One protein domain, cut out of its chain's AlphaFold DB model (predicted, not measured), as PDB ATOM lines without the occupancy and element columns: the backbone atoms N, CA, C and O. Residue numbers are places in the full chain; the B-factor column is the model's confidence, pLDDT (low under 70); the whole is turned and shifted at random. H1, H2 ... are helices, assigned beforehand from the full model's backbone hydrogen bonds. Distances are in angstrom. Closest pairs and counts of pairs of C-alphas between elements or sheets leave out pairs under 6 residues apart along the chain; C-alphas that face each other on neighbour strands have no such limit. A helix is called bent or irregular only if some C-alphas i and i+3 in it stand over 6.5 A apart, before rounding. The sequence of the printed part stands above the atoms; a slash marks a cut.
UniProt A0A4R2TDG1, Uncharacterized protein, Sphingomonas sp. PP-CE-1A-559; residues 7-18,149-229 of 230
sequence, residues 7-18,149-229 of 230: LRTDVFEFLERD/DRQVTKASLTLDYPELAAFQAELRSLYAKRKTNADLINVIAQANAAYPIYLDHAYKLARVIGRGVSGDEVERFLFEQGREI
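AT A GLANCE: This is residues 7 to 18 and 149 to 229 of the 230 residues of an uncharacterized protein of Sphingomonas sp. PP-CE-1A-559 (UniProt A0A4R2TDG1). H3 and H5 lie side by side, running opposite ways, and make one layer along the length of the domain; H1, H6, H2 and H4 stand in a row along one side of that pair, set across it. The printed part has 93 residues with six named helices, H1 to H6 in chain order, and no named strand. It is all helix and compact, with a radius of gyration of the C-alphas of 12.8 A, and its elongated outline spans 39 by 23 by 22 A.

HOW THE PARTS SIT: Begin at H1, residues 7 to 15. It touches H6, residues 215 to 228, about perpendicular at 88 degrees, closest at the C-alphas of Val 11 and Phe 221, 6.5 A apart. H6 touches H2, residues 150 to 158, at 86 degrees; look at C-alphas 151 and 226, the closest, 4.1 A apart. H2 touches H4, residues 181 to 188, at a steep tilt of 47 degrees, with C-alphas 153 and 185 closest at 5.9 A. H3, residues 162 to 174, touches H5, residues 194 to 209, at a shallow tilt of 10 degrees, opposite ways, with C-alphas 167 and 201 closest at 6.4 A. Helix packing is mostly crossed: of seven touching pairs given a tilt, this one is shallow. In H1, H2, H4 and H6 every O i to N i+4 pair is within hydrogen-bond range; H3 has 7 of 9 and H5 11 of 12.

IN THESE COORDINATES: Find C-alpha 7, where H1 begins, at (225.269, 268.608, 273.014). H3 is irregular, with C-alphas 163 and 166 7.2 A apart, and measures 19.9 A. H5 measures 22.1 A, and H6 runs 20.2 A to C-alpha 228 at (239.170, 276.308, 273.119).

THE WHOLE: C-alphas 16 and 177 are the two farthest apart, at 39.9 A. Residues 19 to 148 are not printed, and C-alphas 18 and 149 are 21.5 A apart across the cut. Of the links printed whole, none is long. Residues 176 and 179 have pLDDT under 70.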
ATOM      1  N   LEU A   7     225.087 267.580 274.044       93.44
ATOM      2  CA  LEU A   7     225.269 268.608 273.014       93.44
ATOM      3  C   LEU A   7     224.196 269.686 273.109       93.44
ATOM      4  O   LEU A   7     224.491 270.867 272.972       93.44
ATOM      5  N   ARG A   8     222.949 269.277 273.349       94.56
ATOM      6  CA  ARG A   8     221.840 270.212 273.464       94.56
ATOM      7  C   ARG A   8     222.057 271.165 274.630       94.56
ATOM      8  O   ARG A   8     221.957 272.370 274.433       94.56
ATOM      9  N   THR A   9     222.347 270.627 275.810       95.00
ATOM     10  CA  THR A   9     222.607 271.426 277.012       95.00
ATOM     11  C   THR A   9     223.756 272.401 276.777       95.00
ATOM     12  O   THR A   9     223.566 273.601 276.945       95.00
ATOM     13  N   ASP A  10     224.893 271.910 276.277       95.94
ATOM     14  CA  ASP A  10     226.091 272.726 276.051       95.94
ATOM     15  C   ASP A  10     225.841 273.848 275.023       95.94
ATOM     16  O   ASP A  10     226.349 274.957 275.179       95.94
ATOM     17  N   VAL A  11     225.038 273.586 273.983       95.75
ATOM     18  CA  VAL A  11     224.658 274.607 272.995       95.75
ATOM     19  C   VAL A  11     223.751 275.664 273.619       95.75
ATOM     20  O   VAL A  11     224.000 276.847 273.419       95.75
ATOM     21  N   PHE A  12     222.731 275.288 274.394       95.44
ATOM     22  CA  PHE A  12     221.859 276.280 275.037       95.44
ATOM     23  C   PHE A  12     222.616 277.135 276.059       95.44
ATOM     24  O   PHE A  12     222.485 278.355 276.030       95.44
ATOM     25  N   GLU A  13     223.481 276.531 276.877       95.25
ATOM     26  CA  GLU A  13     224.358 277.272 277.794       95.25
ATOM     27  C   GLU A  13     225.328 278.204 277.055       95.25
ATOM     28  O   GLU A  13     225.686 279.265 277.561       95.25
ATOM     29  N   PHE A  14     225.788 277.817 275.862       95.25
ATOM     30  CA  PHE A  14     226.617 278.674 275.020       95.25
ATOM     31  C   PHE A  14     225.838 279.874 274.473       95.25
ATOM     32  O   PHE A  14     226.371 280.982 274.457       95.25
ATOM     33  N   LEU A  15     224.591 279.675 274.039       91.94
ATOM     34  CA  LEU A  15     223.766 280.733 273.447       91.94
ATOM     35  C   LEU A  15     223.360 281.826 274.443       91.94
ATOM     36  O   LEU A  15     223.009 282.924 274.020       91.94
ATOM     37  N   GLU A  16     223.452 281.554 275.744       93.56
ATOM     38  CA  GLU A  16     223.253 282.546 276.808       93.56
ATOM     39  C   GLU A  16     224.482 283.445 277.042       93.56
ATOM     40  O   GLU A  16     224.396 284.420 277.788       93.56
ATOM     41  N   ARG A  17     225.633 283.139 276.428       93.00
ATOM     42  CA  ARG A  17     226.879 283.897 276.610       93.00
ATOM     43  C   ARG A  17     226.974 285.063 275.631       93.00
ATOM     44  O   ARG A  17     226.562 284.967 274.474       93.00
ATOM     45  N   ASP A  18     227.634 286.128 276.075       91.75
ATOM     46  CA  ASP A  18     228.016 287.234 275.198       91.75
ATOM     47  C   ASP A  18     228.999 286.772 274.109       91.75
ATOM     48  O   ASP A  18     229.872 285.926 274.331       91.75
ATOM     49  N   ASP A 149     235.985 276.895 258.562       91.50
ATOM     50  CA  ASP A 149     237.416 277.092 258.721       91.50
ATOM     51  C   ASP A 149     238.049 276.044 259.638       91.50
ATOM     52  O   ASP A 149     237.452 275.018 259.980       91.50
ATOM     53  N   ARG A 150     239.306 276.291 260.017       89.81
ATOM     54  CA  ARG A 150     240.074 275.387 260.864       89.81
ATOM     55  C   ARG A 150     239.422 275.168 262.230       89.81
ATOM     56  O   ARG A 150     239.497 274.044 262.710       89.81
ATOM     57  N   GLN A 151     238.795 276.180 262.833       92.19
ATOM     58  CA  GLN A 151     238.192 276.050 264.163       92.19
ATOM     59  C   GLN A 151     236.939 275.190 264.102       92.19
ATOM     60  O   GLN A 151     236.836 274.197 264.822       92.19
ATOM     61  N   VAL A 152     236.059 275.478 263.144       94.75
ATOM     62  CA  VAL A 152     234.856 274.672 262.905       94.75
ATOM     63  C   VAL A 152     235.231 273.227 262.572       94.75
ATOM     64  O   VAL A 152     234.670 272.286 263.136       94.75
ATOM     65  N   THR A 153     236.232 273.029 261.709       92.00
ATOM     66  CA  THR A 153     236.727 271.692 261.349       92.00
ATOM     67  C   THR A 153     237.307 270.958 262.564       92.00
ATOM     68  O   THR A 153     237.040 269.773 262.765       92.00
ATOM     69  N   LYS A 154     238.088 271.659 263.394       91.94
ATOM     70  CA  LYS A 154     238.709 271.118 264.606       91.94
ATOM     71  C   LYS A 154     237.667 270.657 265.617       91.94
ATOM     72  O   LYS A 154     237.739 269.507 266.047       91.94
ATOM     73  N   ALA A 155     236.691 271.501 265.940       94.75
ATOM     74  CA  ALA A 155     235.576 271.141 266.810       94.75
ATOM     75  C   ALA A 155     234.804 269.939 266.259       94.75
ATOM     76  O   ALA A 155     234.635 268.937 266.951       94.75
ATOM     77  N   SER A 156     234.441 269.989 264.975       92.56
ATOM     78  CA  SER A 156     233.677 268.928 264.310       92.56
ATOM     79  C   SER A 156     234.349 267.555 264.393       92.56
ATOM     80  O   SER A 156     233.664 266.549 264.542       92.56
ATOM     81  N   LEU A 157     235.683 267.498 264.308       90.31
ATOM     82  CA  LEU A 157     236.447 266.244 264.306       90.31
ATOM     83  C   LEU A 157     236.930 265.782 265.686       90.31
ATOM     84  O   LEU A 157     237.371 264.633 265.799       90.31
ATOM     85  N   THR A 158     236.902 266.659 266.693       91.44
ATOM     86  CA  THR A 158     237.521 266.404 268.007       91.44
ATOM     87  C   THR A 158     236.498 266.270 269.130       91.44
ATOM     88  O   THR A 158     236.733 265.499 270.057       91.44
ATOM     89  N   LEU A 159     235.375 266.991 269.062       93.69
ATOM     90  CA  LEU A 159     234.327 266.893 270.075       93.69
ATOM     91  C   LEU A 159     233.691 265.495 270.056       93.69
ATOM     92  O   LEU A 159     233.433 264.919 268.998       93.69
ATOM     93  N   ASP A 160     233.424 264.952 271.238       94.12
ATOM     94  CA  ASP A 160     233.029 263.560 271.463       94.12
ATOM     95  C   ASP A 160     231.520 263.395 271.709       94.12
ATOM     96  O   ASP A 160     231.095 262.544 272.499       94.12
ATOM     97  N   TYR A 161     230.716 264.211 271.023       95.44
ATOM     98  CA  TYR A 161     229.260 264.103 271.018       95.44
ATOM     99  C   TYR A 161     228.795 262.986 270.073       95.44
ATOM    100  O   TYR A 161     229.185 262.989 268.900       95.44
ATOM    101  N   PRO A 162     227.916 262.071 270.522       93.69
ATOM    102  CA  PRO A 162     227.328 261.044 269.661       93.69
ATOM    103  C   PRO A 162     226.644 261.607 268.406       93.69
ATOM    104  O   PRO A 162     226.704 261.005 267.336       93.69
ATOM    105  N   GLU A 163     226.038 262.789 268.514       94.06
ATOM    106  CA  GLU A 163     225.332 263.481 267.436       94.06
ATOM    107  C   GLU A 163     226.263 263.900 266.281       94.06
ATOM    108  O   GLU A 163     225.803 264.083 265.154       94.06
ATOM    109  N   LEU A 164     227.576 264.001 266.527       93.38
ATOM    110  CA  LEU A 164     228.583 264.315 265.507       93.38
ATOM    111  C   LEU A 164     229.153 263.071 264.811       93.38
ATOM    112  O   LEU A 164     229.838 263.206 263.796       93.38
ATOM    113  N   ALA A 165     228.879 261.860 265.308       91.88
ATOM    114  CA  ALA A 165     229.556 260.645 264.852       91.88
ATOM    115  C   ALA A 165     229.370 260.378 263.345       91.88
ATOM    116  O   ALA A 165     230.326 260.024 262.651       91.88
ATOM    117  N   ALA A 166     228.159 260.596 262.818       89.25
ATOM    118  CA  ALA A 166     227.869 260.415 261.394       89.25
ATOM    119  C   ALA A 166     228.640 261.418 260.520       89.25
ATOM    120  O   ALA A 166     229.255 261.031 259.525       89.25
ATOM    121  N   PHE A 167     228.668 262.690 260.925       90.19
ATOM    122  CA  PHE A 167     229.415 263.733 260.225       90.19
ATOM    123  C   PHE A 167     230.922 263.447 260.221       90.19
ATOM    124  O   PHE A 167     231.587 263.538 259.188       90.19
ATOM    125  N   GLN A 168     231.461 263.029 261.367       91.25
ATOM    126  CA  GLN A 168     232.868 262.661 261.509       91.25
ATOM    127  C   GLN A 168     233.248 261.482 260.612       91.25
ATOM    128  O   GLN A 168     234.305 261.512 259.980       91.25
ATOM    129  N   ALA A 169     232.400 260.452 260.535       89.69
ATOM    130  CA  ALA A 169     232.620 259.309 259.655       89.69
ATOM    131  C   ALA A 169     232.654 259.734 258.178       89.69
ATOM    132  O   ALA A 169     233.549 259.319 257.438       89.69
ATOM    133  N   GLU A 170     231.738 260.611 257.763       89.81
ATOM    134  CA  GLU A 170     231.672 261.101 256.387       89.81
ATOM    135  C   GLU A 170     232.911 261.931 256.018       89.81
ATOM    136  O   GLU A 170     233.583 261.628 255.025       89.81
ATOM    137  N   LEU A 171     233.304 262.892 256.865       84.50
ATOM    138  CA  LEU A 171     234.530 263.672 256.675       84.50
ATOM    139  C   LEU A 171     235.781 262.786 256.620       84.50
ATOM    140  O   LEU A 171     236.653 262.996 255.778       84.50
ATOM    141  N   ARG A 172     235.883 261.773 257.488       85.12
ATOM    142  CA  ARG A 172     237.014 260.830 257.472       85.12
ATOM    143  C   ARG A 172     237.047 260.001 256.194       85.12
ATOM    144  O   ARG A 172     238.135 259.756 255.678       85.12
ATOM    145  N   SER A 173     235.891 259.607 255.660       85.19
ATOM    146  CA  SER A 173     235.824 258.803 254.436       85.19
ATOM    147  C   SER A 173     236.363 259.555 253.211       85.19
ATOM    148  O   SER A 173     237.121 258.982 252.428       85.19
ATOM    149  N   LEU A 174     236.091 260.863 253.103       77.94
ATOM    150  CA  LEU A 174     236.626 261.717 252.035       77.94
ATOM    151  C   LEU A 174     238.157 261.820 252.038       77.94
ATOM    152  O   LEU A 174     238.770 262.044 250.994       77.94
ATOM    153  N   TYR A 175     238.784 261.646 253.202       78.19
ATOM    154  CA  TYR A 175     240.221 261.844 253.394       78.19
ATOM    155  C   TYR A 175     240.892 260.637 254.058       78.19
ATOM    156  O   TYR A 175     241.886 260.787 254.771       78.19
ATOM    157  N   ALA A 176     240.403 259.429 253.755       69.25
ATOM    158  CA  ALA A 176     240.799 258.163 254.385       69.25
ATOM    159  C   ALA A 176     242.309 257.843 254.328       69.25
ATOM    160  O   ALA A 176     242.801 257.009 255.082       69.25
ATOM    161  N   LYS A 177     243.072 258.511 253.452       73.75
ATOM    162  CA  LYS A 177     244.536 258.364 253.346       73.75
ATOM    163  C   LYS A 177     245.323 259.125 254.427       73.75
ATOM    164  O   LYS A 177     246.548 259.010 254.467       73.75
ATOM    165  N   ARG A 178     244.675 259.943 255.263       75.62
ATOM    166  CA  ARG A 178     245.338 260.750 256.302       75.62
ATOM    167  C   ARG A 178     245.397 259.994 257.627       75.62
ATOM    168  O   ARG A 178     244.420 259.383 258.040       75.62
ATOM    169  N   LYS A 179     246.564 260.038 258.280       66.50
ATOM    170  CA  LYS A 179     246.869 259.205 259.452       66.50
ATOM    171  C   LYS A 179     246.510 259.865 260.785       66.50
ATOM    172  O   LYS A 179     246.311 259.149 261.758       66.50
ATOM    173  N   THR A 180     246.423 261.197 260.842       78.69
ATOM    174  CA  THR A 180     246.152 261.930 262.090       78.69
ATOM    175  C   THR A 180     244.984 262.907 261.954       78.69
ATOM    176  O   THR A 180     244.672 263.381 260.860       78.69
ATOM    177  N   ASN A 181     244.350 263.252 263.082       74.56
ATOM    178  CA  ASN A 181     243.330 264.307 263.119       74.56
ATOM    179  C   ASN A 181     243.910 265.675 262.726       74.56
ATOM    180  O   ASN A 181     243.228 266.444 262.060       74.56
ATOM    181  N   ALA A 182     245.169 265.964 263.074       76.62
ATOM    182  CA  ALA A 182     245.831 267.209 262.686       76.62
ATOM    183  C   ALA A 182     245.956 267.339 261.156       76.62
ATOM    184  O   ALA A 182     245.634 268.388 260.595       76.62
ATOM    185  N   ASP A 183     246.336 266.253 260.474       75.56
ATOM    186  CA  ASP A 183     246.408 266.215 259.009       75.56
ATOM    187  C   ASP A 183     245.025 266.366 258.368       75.56
ATOM    188  O   ASP A 183     244.868 267.086 257.381       75.56
ATOM    189  N   LEU A 184     244.016 265.690 258.930       78.88
ATOM    190  CA  LEU A 184     242.633 265.774 258.462       78.88
ATOM    191  C   LEU A 184     242.094 267.201 258.567       78.88
ATOM    192  O   LEU A 184     241.546 267.704 257.590       78.88
ATOM    193  N   ILE A 185     242.303 267.866 259.709       80.31
ATOM    194  CA  ILE A 185     241.855 269.243 259.939       80.31
ATOM    195  C   ILE A 185     242.431 270.184 258.878       80.31
ATOM    196  O   ILE A 185     241.686 270.952 258.275       80.31
ATOM    197  N   ASN A 186     243.736 270.101 258.609       75.69
ATOM    198  CA  ASN A 186     244.390 270.988 257.647       75.69
ATOM    199  C   ASN A 186     243.893 270.768 256.212       75.69
ATOM    200  O   ASN A 186     243.723 271.730 255.468       75.69
ATOM    201  N   VAL A 187     243.640 269.516 255.822       78.38
ATOM    202  CA  VAL A 187     243.171 269.187 254.469       78.38
ATOM    203  C   VAL A 187     241.701 269.560 254.283       78.38
ATOM    204  O   VAL A 187     241.345 270.165 253.274       78.38
ATOM    205  N   ILE A 188     240.850 269.227 255.254       78.06
ATOM    206  CA  ILE A 188     239.410 269.502 255.199       78.06
ATOM    207  C   ILE A 188     239.152 271.010 255.187       78.06
ATOM    208  O   ILE A 188     238.387 271.487 254.350       78.06
ATOM    209  N   ALA A 189     239.865 271.772 256.023       70.62
ATOM    210  CA  ALA A 189     239.740 273.227 256.102       70.62
ATOM    211  C   ALA A 189     240.212 273.971 254.835       70.62
ATOM    212  O   ALA A 189     240.122 275.196 254.778       70.62
ATOM    213  N   GLN A 190     240.730 273.259 253.829       73.25
ATOM    214  CA  GLN A 190     241.135 273.802 252.529       73.25
ATOM    215  C   GLN A 190     240.306 273.240 251.363       73.25
ATOM    216  O   GLN A 190     240.487 273.655 250.218       73.25
ATOM    217  N   ALA A 191     239.388 272.303 251.618       79.50
ATOM    218  CA  ALA A 191     238.774 271.515 250.563       79.50
ATOM    219  C   ALA A 191     237.322 271.900 250.260       79.50
ATOM    220  O   ALA A 191     236.406 271.641 251.038       79.50
ATOM    221  N   ASN A 192     237.097 272.394 249.038       83.06
ATOM    222  CA  ASN A 192     235.769 272.757 248.521       83.06
ATOM    223  C   ASN A 192     234.726 271.644 248.680       83.06
ATOM    224  O   ASN A 192     233.569 271.923 248.972       83.06
ATOM    225  N   ALA A 193     235.133 270.388 248.485       86.50
ATOM    226  CA  ALA A 193     234.233 269.238 248.520       86.50
ATOM    227  C   ALA A 193     233.651 268.950 249.915       86.50
ATOM    228  O   ALA A 193     232.574 268.369 250.001       86.50
ATOM    229  N   ALA A 194     234.325 269.369 250.990       88.81
ATOM    230  CA  ALA A 194     233.848 269.151 252.352       88.81
ATOM    231  C   ALA A 194     232.748 270.147 252.760       88.81
ATOM    232  O   ALA A 194     231.941 269.846 253.637       88.81
ATOM    233  N   TYR A 195     232.681 271.314 252.112       93.06
ATOM    234  CA  TYR A 195     231.768 272.384 252.514       93.06
ATOM    235  C   TYR A 195     230.276 272.043 252.370       93.06
ATOM    236  O   TYR A 195     229.544 272.258 253.332       93.06
ATOM    237  N   PRO A 196     229.787 271.467 251.250       93.00
ATOM    238  CA  PRO A 196     228.380 271.075 251.143       93.00
ATOM    239  C   PRO A 196     227.954 270.054 252.206       93.00
ATOM    240  O   PRO A 196     226.840 270.134 252.712       93.00
ATOM    241  N   ILE A 197     228.851 269.125 252.552       92.56
ATOM    242  CA  ILE A 197     228.615 268.102 253.579       92.56
ATOM    243  C   ILE A 197     228.504 268.773 254.942       92.56
ATOM    244  O   ILE A 197     227.524 268.567 255.651       92.56
ATOM    245  N   TYR A 198     229.474 269.624 255.287       94.56
ATOM    246  CA  TYR A 198     229.427 270.407 256.517       94.56
ATOM    247  C   TYR A 198     228.124 271.206 256.637       94.56
ATOM    248  O   TYR A 198     227.468 271.145 257.674       94.56
ATOM    249  N   LEU A 199     227.731 271.909 255.573       95.25
ATOM    250  CA  LEU A 199     226.546 272.756 255.581       95.25
ATOM    251  C   LEU A 199     225.277 271.944 255.874       95.25
ATOM    252  O   LEU A 199     224.510 272.295 256.768       95.25
ATOM    253  N   ASP A 200     225.082 270.826 255.175       94.81
ATOM    254  CA  ASP A 200     223.951 269.924 255.408       94.81
ATOM    255  C   ASP A 200     223.949 269.348 256.837       94.81
ATOM    256  O   ASP A 200     222.914 269.354 257.512       94.81
ATOM    257  N   HIS A 201     225.110 268.919 257.343       94.62
ATOM    258  CA  HIS A 201     225.233 268.390 258.705       94.62
ATOM    259  C   HIS A 201     224.966 269.438 259.779       94.62
ATOM    260  O   HIS A 201     224.266 269.127 260.738       94.62
ATOM    261  N   ALA A 202     225.431 270.677 259.621       96.25
ATOM    262  CA  ALA A 202     225.148 271.749 260.573       96.25
ATOM    263  C   ALA A 202     223.634 272.006 260.696       96.25
ATOM    264  O   ALA A 202     223.096 272.072 261.803       96.25
ATOM    265  N   TYR A 203     222.912 272.044 259.571       96.12
ATOM    266  CA  TYR A 203     221.453 272.200 259.575       96.12
ATOM    267  C   TYR A 203     220.697 270.961 260.074       96.12
ATOM    268  O   TYR A 203     219.579 271.080 260.585       96.12
ATOM    269  N   LYS A 204     221.248 269.754 259.919       94.75
ATOM    270  CA  LYS A 204     220.704 268.545 260.560       94.75
ATOM    271  C   LYS A 204     220.931 268.574 262.069       94.75
ATOM    272  O   LYS A 204     220.004 268.284 262.819       94.75
ATOM    273  N   LEU A 205     222.118 268.980 262.509       94.62
ATOM    274  CA  LEU A 205     222.478 269.064 263.918       94.62
ATOM    275  C   LEU A 205     221.608 270.079 264.656       94.62
ATOM    276  O   LEU A 205     221.090 269.766 265.721       94.62
ATOM    277  N   ALA A 206     221.347 271.234 264.042       95.81
ATOM    278  CA  ALA A 206     220.422 272.235 264.569       95.81
ATOM    279  C   ALA A 206     219.035 271.629 264.870       95.81
ATOM    280  O   ALA A 206     218.484 271.810 265.956       95.81
ATOM    281  N   ARG A 207     218.512 270.799 263.954       94.00
ATOM    282  CA  ARG A 207     217.238 270.079 264.132       94.00
ATOM    283  C   ARG A 207     217.286 269.027 265.244       94.00
ATOM    284  O   ARG A 207     216.270 268.819 265.904       94.00
ATOM    285  N   VAL A 208     218.427 268.363 265.437       92.50
ATOM    286  CA  VAL A 208     218.636 267.381 266.517       92.50
ATOM    287  C   VAL A 208     218.712 268.070 267.882       92.50
ATOM    288  O   VAL A 208     218.129 267.575 268.844       92.50
ATOM    289  N   ILE A 209     219.388 269.219 267.962       93.44
ATOM    290  CA  ILE A 209     219.552 269.991 269.199       93.44
ATOM    291  C   ILE A 209     218.196 270.487 269.709       93.44
ATOM    292  O   ILE A 209     217.870 270.301 270.881       93.44
ATOM    293  N   GLY A 210     217.370 271.093 268.853       91.88
ATOM    294  CA  GLY A 210     216.041 271.508 269.280       91.88
ATOM    295  C   GLY A 210     215.320 272.444 268.324       91.88
ATOM    296  O   GLY A 210     215.894 273.038 267.416       91.88
ATOM    297  N   ARG A 211     214.013 272.605 268.562       88.25
ATOM    298  CA  ARG A 211     213.219 273.629 267.873       88.25
ATOM    299  C   ARG A 211     213.758 275.011 268.234       88.25
ATOM    300  O   ARG A 211     213.967 275.288 269.408       88.25
ATOM    301  N   GLY A 212     213.923 275.859 267.225       86.25
ATOM    302  CA  GLY A 212     214.426 277.222 267.393       86.25
ATOM    303  C   GLY A 212     215.937 277.359 267.232       86.25
ATOM    304  O   GLY A 212     216.379 278.480 267.036       86.25
ATOM    305  N   VAL A 213     216.698 276.256 267.222       95.00
ATOM    306  CA  VAL A 213     218.135 276.301 266.927       95.00
ATOM    307  C   VAL A 213     218.357 276.312 265.417       95.00
ATOM    308  O   VAL A 213     217.789 275.511 264.669       95.00
ATOM    309  N   SER A 214     219.186 277.242 264.969       95.69
ATOM    310  CA  SER A 214     219.559 277.494 263.583       95.69
ATOM    311  C   SER A 214     220.941 276.920 263.254       95.69
ATOM    312  O   SER A 214     221.741 276.603 264.133       95.69
ATOM    313  N   GLY A 215     221.248 276.793 261.959       95.69
ATOM    314  CA  GLY A 215     222.593 276.404 261.519       95.69
ATOM    315  C   GLY A 215     223.672 277.418 261.925       95.69
ATOM    316  O   GLY A 215     224.801 277.021 262.185       95.69
ATOM    317  N   ASP A 216     223.309 278.701 262.034       96.12
ATOM    318  CA  ASP A 216     224.187 279.773 262.519       96.12
ATOM    319  C   ASP A 216     224.641 279.529 263.961       96.12
ATOM    320  O   ASP A 216     225.826 279.573 264.268       96.12
ATOM    321  N   GLU A 217     223.701 279.193 264.839       96.62
ATOM    322  CA  GLU A 217     223.983 278.924 266.250       96.62
ATOM    323  C   GLU A 217     224.863 277.686 266.429       96.62
ATOM    324  O   GLU A 217     225.779 277.684 267.254       96.62
ATOM    325  N   VAL A 218     224.646 276.658 265.602       96.88
ATOM    326  CA  VAL A 218     225.521 275.482 265.548       96.88
ATOM    327  C   VAL A 218     226.926 275.850 265.075       96.88
ATOM    328  O   VAL A 218     227.905 275.405 265.673       96.88
ATOM    329  N   GLU A 219     227.051 276.647 264.013       97.25
ATOM    330  CA  GLU A 219     228.354 277.106 263.533       97.25
ATOM    331  C   GLU A 219     229.082 277.921 264.599       97.25
ATOM    332  O   GLU A 219     230.237 277.617 264.884       97.25
ATOM    333  N   ARG A 220     228.410 278.886 265.235       96.50
ATOM    334  CA  ARG A 220     228.984 279.717 266.301       96.50
ATOM    335  C   ARG A 220     229.485 278.873 267.467       96.50
ATOM    336  O   ARG A 220     230.605 279.088 267.929       96.50
ATOM    337  N   PHE A 221     228.692 277.893 267.898       97.00
ATOM    338  CA  PHE A 221     229.096 276.947 268.934       97.00
ATOM    339  C   PHE A 221     230.362 276.181 268.528       97.00
ATOM    340  O   PHE A 221     231.345 276.168 269.268       97.00
ATOM    341  N   LEU A 222     230.380 275.582 267.331       96.69
ATOM    342  CA  LEU A 222     231.540 274.829 266.841       96.69
ATOM    343  C   LEU A 222     232.776 275.717 266.654       96.69
ATOM    344  O   LEU A 222     233.891 275.285 266.938       96.69
ATOM    345  N   PHE A 223     232.601 276.949 266.184       95.38
ATOM    346  CA  PHE A 223     233.685 277.909 266.007       95.38
ATOM    347  C   PHE A 223     234.361 278.237 267.344       95.38
ATOM    348  O   PHE A 223     235.585 278.142 267.446       95.38
ATOM    349  N   GLU A 224     233.583 278.555 268.383       95.06
ATOM    350  CA  GLU A 224     234.124 278.885 269.707       95.06
ATOM    351  C   GLU A 224     234.727 277.661 270.406       95.06
ATOM    352  O   GLU A 224     235.857 277.730 270.888       95.06
ATOM    353  N   GLN A 225     234.072 276.498 270.346       95.50
ATOM    354  CA  GLN A 225     234.666 275.251 270.840       95.50
ATOM    355  C   GLN A 225     235.988 274.924 270.128       95.50
ATOM    356  O   GLN A 225     236.941 274.458 270.748       95.50
ATOM    357  N   GLY A 226     236.090 275.210 268.828       93.31
ATOM    358  CA  GLY A 226     237.322 275.034 268.065       93.31
ATOM    359  C   GLY A 226     238.487 275.860 268.612       93.31
ATOM    360  O   GLY A 226     239.606 275.350 268.678       93.31
ATOM    361  N   ARG A 227     238.217 277.097 269.054       90.00
ATOM    362  CA  ARG A 227     239.214 277.994 269.663       90.00
ATOM    363  C   ARG A 227     239.708 277.499 271.020       90.00
ATOM    364  O   ARG A 227     240.861 277.756 271.356       90.00
ATOM    365  N   GLU A 228     238.848 276.833 271.786       91.12
ATOM    366  CA  GLU A 228     239.170 276.308 273.119       91.12
ATOM    367  C   GLU A 228     240.035 275.041 273.062       91.12
ATOM    368  O   GLU A 228     240.808 274.764 273.981       91.12
ATOM    369  N   ILE A 229     239.949 274.273 271.974       87.31
ATOM    370  CA  ILE A 229     240.792 273.093 271.783       87.31
ATOM    371  C   ILE A 229     242.203 273.581 271.403       87.31
ATOM    372  O   ILE A 229     242.357 274.305 270.419       87.31
TER     373      ILE A 229